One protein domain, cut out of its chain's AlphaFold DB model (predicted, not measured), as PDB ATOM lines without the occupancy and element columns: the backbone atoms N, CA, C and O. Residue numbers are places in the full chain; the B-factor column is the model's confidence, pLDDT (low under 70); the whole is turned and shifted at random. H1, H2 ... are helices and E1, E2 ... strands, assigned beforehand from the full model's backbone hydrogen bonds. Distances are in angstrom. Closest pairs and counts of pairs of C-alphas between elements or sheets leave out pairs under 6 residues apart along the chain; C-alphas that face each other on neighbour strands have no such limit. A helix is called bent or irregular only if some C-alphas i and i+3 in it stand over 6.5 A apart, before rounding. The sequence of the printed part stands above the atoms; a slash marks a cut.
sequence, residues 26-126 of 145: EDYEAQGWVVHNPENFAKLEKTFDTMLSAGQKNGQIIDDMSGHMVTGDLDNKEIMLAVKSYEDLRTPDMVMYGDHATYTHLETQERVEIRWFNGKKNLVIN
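This is residues 26 to 126 of the 145 residues of an uncharacterized protein of Bdellovibrio sp. KM01 (UniProt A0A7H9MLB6). A twisted sheet of six strands has one long helix, H2, slanting over one face, while the other face is bare but for the short H1 near the E1 edge. The long hairpin E2 and E3 makes the far side of the sheet. The printed part has 101 residues, mixed in class, in the order H1 E1 H2 E2 E3 E4 E5 E6. The mixed sheet runs E1 E6 E5 E4 E3 E2, with E1 and E6 parallel and the other neighbours antiparallel. The whole is compact, with a radius of gyration of the C-alphas of 13.7 A and spans of 40 by 30 by 25 A.

H1, residues 26 to 30, and H2, residues 38 to 57, lie on opposite faces of the sheet. E1, residues 33 to 35, is an edge strand, parallel to E6, residues 121 to 125; N 34 and O 121 are 2.8 A apart. The closest C-alphas of H1 and E1 are those of Glu 29 and Val 35, 6.7 A apart. H2 is on the sheet at a height of 8.8 A and runs slantwise to the strands, at 53 degrees to E6 on the local plane. The closest C-alphas of H2 and E6 are those of Pro 38 and Ile 125, 5.4 A apart. E2, residues 61 to 72, E3, residues 78 to 88, E4, residues 100 to 105, E5, residues 111 to 117, and E6 form a meander, each strand the antiparallel neighbour of the one before. Within hydrogen-bond range are N 69 and O 81 of hairpin E2 and E3, 3.0 A; N 84 and O 102 of E3 and E4, 3.0 A; N 103 and O 113 of E4 and E5, 2.9 A; and N 116 and O 122 of E5 and E6, 2.9 A. Every O i to N i+4 pair is within hydrogen-bond range in H1, and 14 of 16 in H2.

H1 begins at C-alpha 26, (186.534, 235.877, 192.869), and is 6.0 A long, as is E1. H2 is 28.5 A long and irregular, with C-alphas 39 and 42 7.6 A apart, and has a kink of 35 degrees near residue 45. E2, 29.9 A, bends by 65 degrees at residue 64. E3 measures 31.4 A, E4 17.1 A and E5 17.9 A. E6, 13.9 A, ends at C-alpha 125, (185.279, 247.846, 201.100).

The C-alphas farthest apart, those of Asn 58 and Asp 75, are 41.3 A apart. The printed part has no cut. The link from E3 to E4, 11 residues, is long; the others are tight. The mean pLDDT of the printed part is 90.5, and residues 93 to 98 are under 70.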
ATOM      1  N   GLU A  26     186.161 237.256 193.202       83.12
ATOM      2  CA  GLU A  26     186.534 235.877 192.869       83.12
ATOM      3  C   GLU A  26     188.058 235.660 192.902       83.12
ATOM      4  O   GLU A  26     188.520 234.655 193.441       83.12
ATOM      5  N   ASP A  27     188.859 236.619 192.419       83.31
ATOM      6  CA  ASP A  27     190.328 236.534 192.455       83.31
ATOM      7  C   ASP A  27     190.863 236.517 193.892       83.31
ATOM      8  O   ASP A  27     191.835 235.825 194.210       83.31
ATOM      9  N   TYR A  28     190.229 237.285 194.777       86.25
ATOM     10  CA  TYR A  28     190.565 237.326 196.197       86.25
ATOM     11  C   TYR A  28     190.110 236.054 196.916       86.25
ATOM     12  O   TYR A  28     190.869 235.460 197.688       86.25
ATOM     13  N   GLU A  29     188.898 235.594 196.635       90.00
ATOM     14  CA  GLU A  29     188.351 234.358 197.191       90.00
ATOM     15  C   GLU A  29     189.189 233.136 196.791       90.00
ATOM     16  O   GLU A  29     189.511 232.306 197.644       90.00
ATOM     17  N   ALA A  30     189.654 233.070 195.538       86.69
ATOM     18  CA  ALA A  30     190.568 232.033 195.053       86.69
ATOM     19  C   ALA A  30     191.917 232.011 195.801       86.69
ATOM     20  O   ALA A  30     192.557 230.965 195.903       86.69
ATOM     21  N   GLN A  31     192.333 233.143 196.378       84.12
ATOM     22  CA  GLN A  31     193.529 233.277 197.221       84.12
ATOM     23  C   GLN A  31     193.255 233.028 198.718       84.12
ATOM     24  O   GLN A  31     194.130 233.248 199.567       84.12
ATOM     25  N   GLY A  32     192.045 232.572 199.057       87.25
ATOM     26  CA  GLY A  32     191.632 232.238 200.418       87.25
ATOM     27  C   GLY A  32     191.132 233.427 201.239       87.25
ATOM     28  O   GLY A  32     191.075 233.325 202.468       87.25
ATOM     29  N   TRP A  33     190.789 234.548 200.595       90.56
ATOM     30  CA  TRP A  33     190.150 235.671 201.276       90.56
ATOM     31  C   TRP A  33     188.651 235.449 201.450       90.56
ATOM     32  O   TRP A  33     187.967 234.901 200.593       90.56
ATOM     33  N   VAL A  34     188.126 235.936 202.566       94.25
ATOM     34  CA  VAL A  34     186.701 236.151 202.776       94.25
ATOM     35  C   VAL A  34     186.406 237.595 202.389       94.25
ATOM     36  O   VAL A  34     186.757 238.524 203.126       94.25
ATOM     37  N   VAL A  35     185.781 237.779 201.229       94.25
ATOM     38  CA  VAL A  35     185.295 239.082 200.774       94.25
ATOM     39  C   VAL A  35     183.909 239.307 201.366       94.25
ATOM     40  O   VAL A  35     182.939 238.639 201.015       94.25
ATOM     41  N   HIS A  36     183.809 240.216 202.332       96.38
ATOM     42  CA  HIS A  36     182.534 240.501 202.987       96.38
ATOM     43  C   HIS A  36     181.676 241.430 202.127       96.38
ATOM     44  O   HIS A  36     182.190 242.289 201.412       96.38
ATOM     45  N   ASN A  37     180.351 241.307 202.253       95.38
ATOM     46  CA  ASN A  37     179.417 242.219 201.592       95.38
ATOM     47  C   ASN A  37     179.690 243.681 202.039       95.38
ATOM     48  O   ASN A  37     179.680 243.931 203.253       95.38
ATOM     49  N   PRO A  38     179.889 244.635 201.102       95.19
ATOM     50  CA  PRO A  38     180.156 246.047 201.401       95.19
ATOM     51  C   PRO A  38     179.132 246.726 202.324       95.19
ATOM     52  O   PRO A  38     179.486 247.624 203.085       95.19
ATOM     53  N   GLU A  39     177.872 246.281 202.335       96.50
ATOM     54  CA  GLU A  39     176.840 246.802 203.248       96.50
ATOM     55  C   GLU A  39     177.195 246.598 204.731       96.50
ATOM     56  O   GLU A  39     176.734 247.335 205.604       96.50
ATOM     57  N   ASN A  40     178.056 245.622 205.036       97.56
ATOM     58  CA  ASN A  40     178.512 245.348 206.394       97.56
ATOM     59  C   ASN A  40     179.694 246.223 206.833       97.56
ATOM     60  O   ASN A  40     180.126 246.081 207.982       97.56
ATOM     61  N   PHE A  41     180.214 247.107 205.970       97.69
ATOM     62  CA  PHE A  41     181.435 247.875 206.226       97.69
ATOM     63  C   PHE A  41     181.417 248.560 207.596       97.69
ATOM     64  O   PHE A  41     182.252 248.242 208.432       97.69
ATOM     65  N   ALA A  42     180.416 249.395 207.894       97.38
ATOM     66  CA  ALA A  42     180.366 250.158 209.148       97.38
ATOM     67  C   ALA A  42     180.361 249.270 210.412       97.38
ATOM     68  O   ALA A  42     180.939 249.611 211.447       97.38
ATOM     69  N   LYS A  43     179.715 248.099 210.347       98.06
ATOM     70  CA  LYS A  43     179.695 247.135 211.459       98.06
ATOM     71  C   LYS A  43     181.053 246.451 211.630       98.06
ATOM     72  O   LYS A  43     181.514 246.258 212.759       98.06
ATOM     73  N   LEU A  44     181.657 246.035 210.521       98.31
ATOM     74  CA  LEU A  44     182.946 245.347 210.511       98.31
ATOM     75  C   LEU A  44     184.076 246.297 210.893       98.31
ATOM     76  O   LEU A  44     184.923 245.919 211.690       98.31
ATOM     77  N   GLU A  45     184.017 247.544 210.443       97.81
ATOM     78  CA  GLU A  45     184.925 248.617 210.826       97.81
ATOM     79  C   GLU A  45     184.959 248.817 212.343       97.81
ATOM     80  O   GLU A  45     186.015 248.726 212.959       97.81
ATOM     81  N   LYS A  46     183.795 248.966 212.987       97.88
ATOM     82  CA  LYS A  46     183.727 249.086 214.452       97.88
ATOM     83  C   LYS A  46     184.320 247.868 215.170       97.88
ATOM     84  O   LYS A  46     184.927 247.991 216.239       97.88
ATOM     85  N   THR A  47     184.101 246.681 214.608       97.25
ATOM     86  CA  THR A  47     184.632 245.422 215.146       97.25
ATOM     87  C   THR A  47     186.155 245.391 215.027       97.25
ATOM     88  O   THR A  47     186.840 245.081 216.001       97.25
ATOM     89  N   PHE A  48     186.670 245.779 213.863       96.94
ATOM     90  CA  PHE A  48     188.089 245.911 213.571       96.94
ATOM     91  C   PHE A  48     188.760 246.925 214.506       96.94
ATOM     92  O   PHE A  48     189.745 246.583 215.149       96.94
ATOM     93  N   ASP A  49     188.189 248.118 214.685       97.62
ATOM     94  CA  ASP A  49     188.741 249.150 215.574       97.62
ATOM     95  C   ASP A  49     188.798 248.689 217.037       97.62
ATOM     96  O   ASP A  49     189.754 248.984 217.761       97.62
ATOM     97  N   THR A  50     187.792 247.926 217.476       97.75
ATOM     98  CA  THR A  50     187.765 247.335 218.823       97.75
ATOM     99  C   THR A  50     188.871 246.293 218.989       97.75
ATOM    100  O   THR A  50     189.579 246.308 219.997       97.75
ATOM    101  N   MET A  51     189.029 245.402 218.006       95.88
ATOM    102  CA  MET A  51     190.087 244.388 217.979       95.88
ATOM    103  C   MET A  51     191.469 245.045 217.997       95.88
ATOM    104  O   MET A  51     192.291 244.707 218.849       95.88
ATOM    105  N   LEU A  52     191.692 246.012 217.108       95.69
ATOM    106  CA  LEU A  52     192.956 246.721 216.966       95.69
ATOM    107  C   LEU A  52     193.323 247.457 218.259       95.69
ATOM    108  O   LEU A  52     194.405 247.251 218.801       95.69
ATOM    109  N   SER A  53     192.390 248.232 218.818       96.94
ATOM    110  CA  SER A  53     192.613 248.971 220.067       96.94
ATOM    111  C   SER A  53     192.926 248.041 221.242       96.94
ATOM    112  O   SER A  53     193.784 248.344 222.073       96.94
ATOM    113  N   ALA A  54     192.232 246.901 221.339       97.12
ATOM    114  CA  ALA A  54     192.474 245.921 222.391       97.12
ATOM    115  C   ALA A  54     193.851 245.254 222.246       97.12
ATOM    116  O   ALA A  54     194.568 245.142 223.244       97.12
ATOM    117  N   GLY A  55     194.223 244.859 221.023       96.31
ATOM    118  CA  GLY A  55     195.518 244.250 220.719       96.31
ATOM    119  C   GLY A  55     196.694 245.214 220.885       96.31
ATOM    120  O   GLY A  55     197.740 244.837 221.395       96.31
ATOM    121  N   GLN A  56     196.529 246.491 220.551       96.25
ATOM    122  CA  GLN A  56     197.569 247.490 220.811       96.25
ATOM    123  C   GLN A  56     197.737 247.746 222.312       96.25
ATOM    124  O   GLN A  56     198.852 247.782 222.828       96.25
ATOM    125  N   LYS A  57     196.628 247.857 223.055       97.25
ATOM    126  CA  LYS A  57     196.664 248.105 224.504       97.25
ATOM    127  C   LYS A  57     197.356 246.988 225.287       97.25
ATOM    128  O   LYS A  57     197.952 247.258 226.328       97.25
ATOM    129  N   ASN A  58     197.234 245.742 224.836       96.69
ATOM    130  CA  ASN A  58     197.849 244.591 225.495       96.69
ATOM    131  C   ASN A  58     199.191 244.172 224.865       96.69
ATOM    132  O   ASN A  58     199.758 243.169 225.294       96.69
ATOM    133  N   GLY A  59     199.697 244.936 223.890       95.38
ATOM    134  CA  GLY A  59     200.976 244.691 223.226       95.38
ATOM    135  C   GLY A  59     200.989 243.481 222.288       95.38
ATOM    136  O   GLY A  59     202.065 242.979 221.991       95.38
ATOM    137  N   GLN A  60     199.826 242.984 221.860       95.06
ATOM    138  CA  GLN A  60     199.713 241.886 220.895       95.06
ATOM    139  C   GLN A  60     199.735 242.374 219.451       95.06
ATOM    140  O   GLN A  60     200.233 241.658 218.599       95.06
ATOM    141  N   ILE A  61     199.209 243.568 219.183       94.56
ATOM    142  CA  ILE A  61     199.216 244.168 217.850       94.56
ATOM    143  C   ILE A  61     200.110 245.403 217.879       94.56
ATOM    144  O   ILE A  61     199.952 246.255 218.756       94.56
ATOM    145  N   ILE A  62     201.022 245.516 216.919       92.75
ATOM    146  CA  ILE A  62     201.925 246.662 216.779       92.75
ATOM    147  C   ILE A  62     201.749 247.332 215.421       92.75
ATOM    148  O   ILE A  62     201.311 246.707 214.459       92.75
ATOM    149  N   ASP A  63     202.076 248.620 215.354       91.12
ATOM    150  CA  ASP A  63     202.206 249.309 214.072       91.12
ATOM    151  C   ASP A  63     203.366 248.682 213.287       91.12
ATOM    152  O   ASP A  63     204.438 248.461 213.853       91.12
ATOM    153  N   ASP A  64     203.142 248.413 212.004       86.94
ATOM    154  CA  ASP A  64     204.115 247.753 211.135       86.94
ATOM    155  C   ASP A  64     204.625 248.728 210.062       86.94
ATOM    156  O   ASP A  64     205.699 249.319 210.206       86.94
ATOM    157  N   MET A  65     203.817 248.996 209.033       86.00
ATOM    158  CA  MET A  65     204.180 249.880 207.928       86.00
ATOM    159  C   MET A  65     203.106 250.933 207.658       86.00
ATOM    160  O   MET A  65     201.917 250.777 207.942       86.00
ATOM    161  N   SER A  66     203.536 252.037 207.050       89.25
ATOM    162  CA  SER A  66     202.645 253.063 206.517       89.25
ATOM    163  C   SER A  66     203.114 253.505 205.142       89.25
ATOM    164  O   SER A  66     204.315 253.663 204.922       89.25
ATOM    165  N   GLY A  67     202.176 253.761 204.242       88.44
ATOM    166  CA  GLY A  67     202.475 254.205 202.891       88.44
ATOM    167  C   GLY A  67     201.265 254.816 202.206       88.44
ATOM    168  O   GLY A  67     200.256 255.136 202.837       88.44
ATOM    169  N   HIS A  68     201.376 254.969 200.893       89.12
ATOM    170  CA  HIS A  68     200.305 255.488 200.057       89.12
ATOM    171  C   HIS A  68     200.155 254.636 198.804       89.12
ATOM    172  O   HIS A  68     201.130 254.063 198.320       89.12
ATOM    173  N   MET A  69     198.942 254.585 198.265       86.12
ATOM    174  CA  MET A  69     198.671 253.959 196.977       86.12
ATOM    175  C   MET A  69     197.593 254.719 196.210       86.12
ATOM    176  O   MET A  69     196.797 255.448 196.801       86.12
ATOM    177  N   VAL A  70     197.540 254.499 194.899       85.44
ATOM    178  CA  VAL A  70     196.505 255.054 194.023       85.44
ATOM    179  C   VAL A  70     195.479 253.972 193.696       85.44
ATOM    180  O   VAL A  70     195.832 252.819 193.445       85.44
ATOM    181  N   THR A  71     194.201 254.342 193.701       85.25
ATOM    182  CA  THR A  71     193.106 253.499 193.207       85.25
ATOM    183  C   THR A  71     192.028 254.342 192.523       85.25
ATOM    184  O   THR A  71     192.162 255.560 192.452       85.25
ATOM    185  N   GLY A  72     190.978 253.708 192.002       85.06
ATOM    186  CA  GLY A  72     189.819 254.389 191.425       85.06
ATOM    187  C   GLY A  72     188.680 254.570 192.434       85.06
ATOM    188  O   GLY A  72     188.384 253.662 193.212       85.06
ATOM    189  N   ASP A  73     188.007 255.718 192.392       87.44
ATOM    190  CA  ASP A  73     186.733 255.938 193.083       87.44
ATOM    191  C   ASP A  73     185.547 255.254 192.360       87.44
ATOM    192  O   ASP A  73     185.705 254.437 191.444       87.44
ATOM    193  N   LEU A  74     184.318 255.589 192.764       88.06
ATOM    194  CA  LEU A  74     183.085 255.098 192.134       88.06
ATOM    195  C   LEU A  74     183.008 255.399 190.620       88.06
ATOM    196  O   LEU A  74     182.529 254.560 189.845       88.06
ATOM    197  N   ASP A  75     183.543 256.544 190.196       88.00
ATOM    198  CA  ASP A  75     183.570 257.039 188.817       88.00
ATOM    199  C   ASP A  75     184.841 256.614 188.047       88.00
ATOM    200  O   ASP A  75     185.026 257.033 186.905       88.00
ATOM    201  N   ASN A  76     185.707 255.773 188.632       82.25
ATOM    202  CA  ASN A  76     187.060 255.462 188.139       82.25
ATOM    203  C   ASN A  76     188.015 256.669 188.082       82.25
ATOM    204  O   ASN A  76     188.986 256.648 187.324       82.25
ATOM    205  N   LYS A  77     187.770 257.727 188.856       87.62
ATOM    206  CA  LYS A  77     188.750 258.802 189.029       87.62
ATOM    207  C   LYS A  77     189.821 258.345 190.003       87.62
ATOM    208  O   LYS A  77     189.521 257.686 190.996       87.62
ATOM    209  N   GLU A  78     191.066 258.703 189.717       88.56
ATOM    210  CA  GLU A  78     192.178 258.387 190.602       88.56
ATOM    211  C   GLU A  78     192.013 259.092 191.951       88.56
ATOM    212  O   GLU A  78     191.823 260.307 192.020       88.56
ATOM    213  N   ILE A  79     192.120 258.313 193.019       89.19
ATOM    214  CA  ILE A  79     192.168 258.779 194.398       89.19
ATOM    215  C   ILE A  79     193.407 258.207 195.079       89.19
ATOM    216  O   ILE A  79     193.838 257.083 194.807       89.19
ATOM    217  N   MET A  80     193.974 258.989 195.992       90.81
ATOM    218  CA  MET A  80     195.115 258.572 196.798       90.81
ATOM    219  C   MET A  80     194.631 258.063 198.155       90.81
ATOM    220  O   MET A  80     193.882 258.747 198.863       90.81
ATOM    221  N   LEU A  81     195.095 256.880 198.536       91.81
ATOM    222  CA  LEU A  81     194.810 256.264 199.824       91.81
ATOM    223  C   LEU A  81     196.069 256.265 200.691       91.81
ATOM    224  O   LEU A  81     197.149 255.922 200.216       91.81
ATOM    225  N   ALA A  82     195.937 256.615 201.968       92.56
ATOM    226  CA  ALA A  82     196.892 256.223 202.996       92.56
ATOM    227  C   ALA A  82     196.657 254.759 203.362       92.56
ATOM    228  O   ALA A  82     195.523 254.360 203.626       92.56
ATOM    229  N   VAL A  83     197.734 253.987 203.418       91.69
ATOM    230  CA  VAL A  83     197.730 252.593 203.855       91.69
ATOM    231  C   VAL A  83     198.479 252.513 205.175       91.69
ATOM    232  O   VAL A  83     199.585 253.042 205.292       91.69
ATOM    233  N   LYS A  84     197.886 251.853 206.166       91.75
ATOM    234  CA  LYS A  84     198.549 251.531 207.433       91.75
ATOM    235  C   LYS A  84     198.361 250.053 207.739       91.75
ATOM    236  O   LYS A  84     197.212 249.608 207.789       91.75
ATOM    237  N   SER A  85     199.462 249.329 207.932       91.06
ATOM    238  CA  SER A  85     199.480 247.932 208.363       91.06
ATOM    239  C   SER A  85     199.837 247.801 209.841       91.06
ATOM    240  O   SER A  85     200.442 248.686 210.457       91.06
ATOM    241  N   TYR A  86     199.426 246.674 210.401       91.81
ATOM    242  CA  TYR A  86     199.695 246.269 211.765       91.81
ATOM    243  C   TYR A  86     200.001 244.776 211.781       91.81
ATOM    244  O   TYR A  86     199.373 244.010 211.047       91.81
ATOM    245  N   GLU A  87     200.914 244.389 212.658       90.75
ATOM    246  CA  GLU A  87     201.333 243.003 212.856       90.75
ATOM    247  C   GLU A  87     200.735 242.471 214.162       90.75
ATOM    248  O   GLU A  87     200.810 243.155 215.190       90.75
ATOM    249  N   ASP A  88     200.142 241.273 214.146       91.94
ATOM    250  CA  ASP A  88     199.688 240.576 215.348       91.94
ATOM    251  C   ASP A  88     200.753 239.560 215.766       91.94
ATOM    252  O   ASP A  88     200.913 238.501 215.170       91.94
ATOM    253  N   LEU A  89     201.449 239.839 216.868       90.00
ATOM    254  CA  LEU A  89     202.560 239.033 217.389       90.00
ATOM    255  C   LEU A  89     202.155 237.612 217.826       90.00
ATOM    256  O   LEU A  89     202.990 236.838 218.299       90.00
ATOM    257  N   ARG A  90     200.865 237.269 217.747       88.75
ATOM    258  CA  ARG A  90     200.346 235.914 217.979       88.75
ATOM    259  C   ARG A  90     200.272 235.092 216.694       88.75
ATOM    260  O   ARG A  90     200.170 233.865 216.785       88.75
ATOM    261  N   THR A  91     200.267 235.736 215.532       84.31
ATOM    262  CA  THR A  91     200.301 235.063 214.237       84.31
ATOM    263  C   THR A  91     201.704 234.493 214.020       84.31
ATOM    264  O   THR A  91     202.685 235.200 214.223       84.31
ATOM    265  N   PRO A  92     201.850 233.207 213.646       79.50
ATOM    266  CA  PRO A  92     203.159 232.673 213.301       79.50
ATOM    267  C   PRO A  92     203.763 233.404 212.098       79.50
ATOM    268  O   PRO A  92     203.077 233.601 211.089       79.50
ATOM    269  N   ASP A  93     205.062 233.704 212.179       64.75
ATOM    270  CA  ASP A  93     205.839 234.258 211.070       64.75
ATOM    271  C   ASP A  93     205.580 233.468 209.769       64.75
ATOM    272  O   ASP A  93     205.485 232.235 209.783       64.75
ATOM    273  N   MET A  94     205.501 234.173 208.634       65.50
ATOM    274  CA  MET A  94     205.241 233.641 207.278       65.50
ATOM    275  C   MET A  94     203.784 233.254 206.955       65.50
ATOM    276  O   MET A  94     203.520 232.836 205.826       65.50
ATOM    277  N   VAL A  95     202.826 233.388 207.883       66.81
ATOM    278  CA  VAL A  95     201.399 233.119 207.590       66.81
ATOM    279  C   VAL A  95     200.746 234.288 206.848       66.81
ATOM    280  O   VAL A  95     200.044 234.077 205.851       66.81
ATOM    281  N   MET A  96     200.984 235.513 207.307       63.50
ATOM    282  CA  MET A  96     200.524 236.745 206.673       63.50
ATOM    283  C   MET A  96     201.392 237.899 207.175       63.50
ATOM    284  O   MET A  96     201.554 238.043 208.373       63.50
ATOM    285  N   TYR A  97     201.957 238.689 206.263       62.44
ATOM    286  CA  TYR A  97     202.613 239.948 206.623       62.44
ATOM    287  C   TYR A  97     201.579 241.066 206.618       62.44
ATOM    288  O   TYR A  97     200.762 241.118 205.691       62.44
ATOM    289  N   GLY A  98     201.608 241.947 207.618       65.75
ATOM    290  CA  GLY A  98     200.577 242.970 207.749       65.75
ATOM    291  C   GLY A  98     199.218 242.318 208.001       65.75
ATOM    292  O   GLY A  98     198.280 242.479 207.213       65.75
ATOM    293  N   ASP A  99     199.136 241.556 209.097       84.12
ATOM    294  CA  ASP A  99     197.937 240.852 209.572       84.12
ATOM    295  C   ASP A  99     196.677 241.704 209.505       84.12
ATOM    296  O   ASP A  99     195.572 241.209 209.251       84.12
ATOM    297  N   HIS A 100     196.823 243.000 209.750       92.12
ATOM    298  CA  HIS A 100     195.750 243.965 209.658       92.12
ATOM    299  C   HIS A 100     196.182 245.145 208.804       92.12
ATOM    300  O   HIS A 100     197.306 245.620 208.913       92.12
ATOM    301  N   ALA A 101     195.270 245.668 207.992       93.19
ATOM    302  CA  ALA A 101     195.518 246.872 207.221       93.19
ATOM    303  C   ALA A 101     194.266 247.736 207.109       93.19
ATOM    304  O   ALA A 101     193.138 247.244 207.005       93.19
ATOM    305  N   THR A 102     194.486 249.044 207.099       94.94
ATOM    306  CA  THR A 102     193.465 250.051 206.818       94.94
ATOM    307  C   THR A 102     193.882 250.877 205.616       94.94
ATOM    308  O   THR A 102     195.062 251.200 205.462       94.94
ATOM    309  N   TYR A 103     192.899 251.224 204.793       94.50
ATOM    310  CA  TYR A 103     193.066 252.082 203.634       94.50
ATOM    311  C   TYR A 103     192.124 253.268 203.797       94.50
ATOM    312  O   TYR A 103     190.907 253.098 203.927       94.50
ATOM    313  N   THR A 104     192.688 254.468 203.805       96.06
ATOM    314  CA  THR A 104     191.977 255.702 204.139       96.06
ATOM    315  C   THR A 104     192.140 256.700 203.013       96.06
ATOM    316  O   THR A 104     193.257 256.989 202.592       96.06
ATOM    317  N   HIS A 105     191.038 257.260 202.532       95.00
ATOM    318  CA  HIS A 105     191.059 258.304 201.518       95.00
ATOM    319  C   HIS A 105     191.803 259.536 202.047       95.00
ATOM    320  O   HIS A 105     191.428 260.086 203.082       95.00
ATOM    321  N   LEU A 106     192.842 260.005 201.345       91.50
ATOM    322  CA  LEU A 106     193.692 261.086 201.863       91.50
ATOM    323  C   LEU A 106     192.957 262.416 202.038       91.50
ATOM    324  O   LEU A 106     193.216 263.129 203.002       91.50
ATOM    325  N   GLU A 107     192.047 262.770 201.135       90.31
ATOM    326  CA  GLU A 107     191.354 264.063 201.237       90.31
ATOM    327  C   GLU A 107     190.232 264.056 202.280       90.31
ATOM    328  O   GLU A 107     190.174 264.936 203.132       90.31
ATOM    329  N   THR A 108     189.341 263.059 202.239       94.12
ATOM    330  CA  THR A 108     188.186 262.986 203.144       94.12
ATOM    331  C   THR A 108     188.525 262.408 204.514       94.12
ATOM    332  O   THR A 108     187.737 262.574 205.438       94.12
ATOM    333  N   GLN A 109     189.681 261.746 204.655       95.50
ATOM    334  CA  GLN A 109     190.086 260.987 205.846       95.50
ATOM    335  C   GLN A 109     189.146 259.816 206.178       95.50
ATOM    336  O   GLN A 109     189.173 259.272 207.281       95.50
ATOM    337  N   GLU A 110     188.330 259.397 205.214       96.38
ATOM    338  CA  GLU A 110     187.361 258.324 205.390       96.38
ATOM    339  C   GLU A 110     188.002 256.975 205.085       96.38
ATOM    340  O   GLU A 110     188.710 256.816 204.086       96.38
ATOM    341  N   ARG A 111     187.739 255.981 205.932       96.75
ATOM    342  CA  ARG A 111     188.225 254.625 205.700       96.75
ATOM    343  C   ARG A 111     187.419 253.981 204.577       96.75
ATOM    344  O   ARG A 111     186.185 253.946 204.611       96.75
ATOM    345  N   VAL A 112     188.128 253.483 203.571       95.88
ATOM    346  CA  VAL A 112     187.526 252.932 202.352       95.88
ATOM    347  C   VAL A 112     187.687 251.429 202.244       95.88
ATOM    348  O   VAL A 112     186.903 250.786 201.559       95.88
ATOM    349  N   GLU A 113     188.665 250.853 202.934       95.12
ATOM    350  CA  GLU A 113     188.880 249.414 202.951       95.12
ATOM    351  C   GLU A 113     189.564 248.995 204.253       95.12
ATOM    352  O   GLU A 113     190.412 249.714 204.793       95.12
ATOM    353  N   ILE A 114     189.187 247.822 204.757       95.94
ATOM    354  CA  ILE A 114     189.873 247.152 205.862       95.94
ATOM    355  C   ILE A 114     190.174 245.715 205.486       95.94
ATOM    356  O   ILE A 114     189.351 245.029 204.876       95.94
ATOM    357  N   ARG A 115     191.350 245.259 205.905       93.94
ATOM    358  CA  ARG A 115     191.805 243.879 205.770       93.94
ATOM    359  C   ARG A 115     192.255 243.370 207.127       93.94
ATOM    360  O   ARG A 115     192.886 244.114 207.875       93.94
ATOM    361  N   TRP A 116     191.931 242.126 207.462       93.94
ATOM    362  CA  TRP A 116     192.375 241.535 208.724       93.94
ATOM    363  C   TRP A 116     192.514 240.017 208.677       93.94
ATOM    364  O   TRP A 116     191.773 239.318 207.978       93.94
ATOM    365  N   PHE A 117     193.425 239.512 209.500       91.25
ATOM    366  CA  PHE A 117     193.637 238.106 209.760       91.25
ATOM    367  C   PHE A 117     193.054 237.687 211.112       91.25
ATOM    368  O   PHE A 117     193.214 238.355 212.124       91.25
ATOM    369  N   ASN A 118     192.340 236.568 211.142       88.56
ATOM    370  CA  ASN A 118     191.879 235.937 212.386       88.56
ATOM    371  C   ASN A 118     191.871 234.405 212.268       88.56
ATOM    372  O   ASN A 118     190.932 233.734 212.696       88.56
ATOM    373  N   GLY A 119     192.887 233.859 211.594       86.88
ATOM    374  CA  GLY A 119     192.900 232.480 211.091       86.88
ATOM    375  C   GLY A 119     192.354 232.348 209.663       86.88
ATOM    376  O   GLY A 119     192.542 231.315 209.024       86.88
ATOM    377  N   LYS A 120     191.711 233.398 209.139       89.19
ATOM    378  CA  LYS A 120     191.377 233.585 207.721       89.19
ATOM    379  C   LYS A 120     191.726 235.006 207.297       89.19
ATOM    380  O   LYS A 120     191.699 235.905 208.135       89.19
ATOM    381  N   LYS A 121     192.017 235.203 206.011       90.75
ATOM    382  CA  LYS A 121     192.200 236.534 205.422       90.75
ATOM    383  C   LYS A 121     190.820 237.119 205.149       90.75
ATOM    384  O   LYS A 121     190.003 236.461 204.516       90.75
ATOM    385  N   ASN A 122     190.531 238.310 205.638       94.69
ATOM    386  CA  ASN A 122     189.231 238.952 205.479       94.69
ATOM    387  C   ASN A 122     189.417 240.339 204.882       94.69
ATOM    388  O   ASN A 122     190.387 241.017 205.220       94.69
ATOM    389  N   LEU A 123     188.474 240.778 204.052       94.44
ATOM    390  CA  LEU A 123     188.444 242.148 203.555       94.44
ATOM    391  C   LEU A 123     187.017 242.667 203.394       94.44
ATOM    392  O   LEU A 123     186.095 241.904 203.094       94.44
ATOM    393  N   VAL A 124     186.835 243.972 203.568       96.31
ATOM    394  CA  VAL A 124     185.597 244.670 203.205       96.31
ATOM    395  C   VAL A 124     185.914 246.075 202.708       96.31
ATOM    396  O   VAL A 124     186.769 246.761 203.272       96.31
ATOM    397  N   ILE A 125     185.202 246.498 201.666       95.56
ATOM    398  CA  ILE A 125     185.279 247.846 201.100       95.56
ATOM    399  C   ILE A 125     184.084 248.691 201.543       95.56
ATOM    400  O   ILE A 125     183.001 248.169 201.806       95.56
ATOM    401  N   ASN A 126     184.275 250.004 201.593       96.31
ATOM    402  CA  ASN A 126     183.232 250.983 201.839       96.31
ATOM    403  C   ASN A 126     182.602 251.398 200.501       96.31
ATOM    404  O   ASN A 126     183.222 252.157 199.744       96.31
TER     405      ASN A 126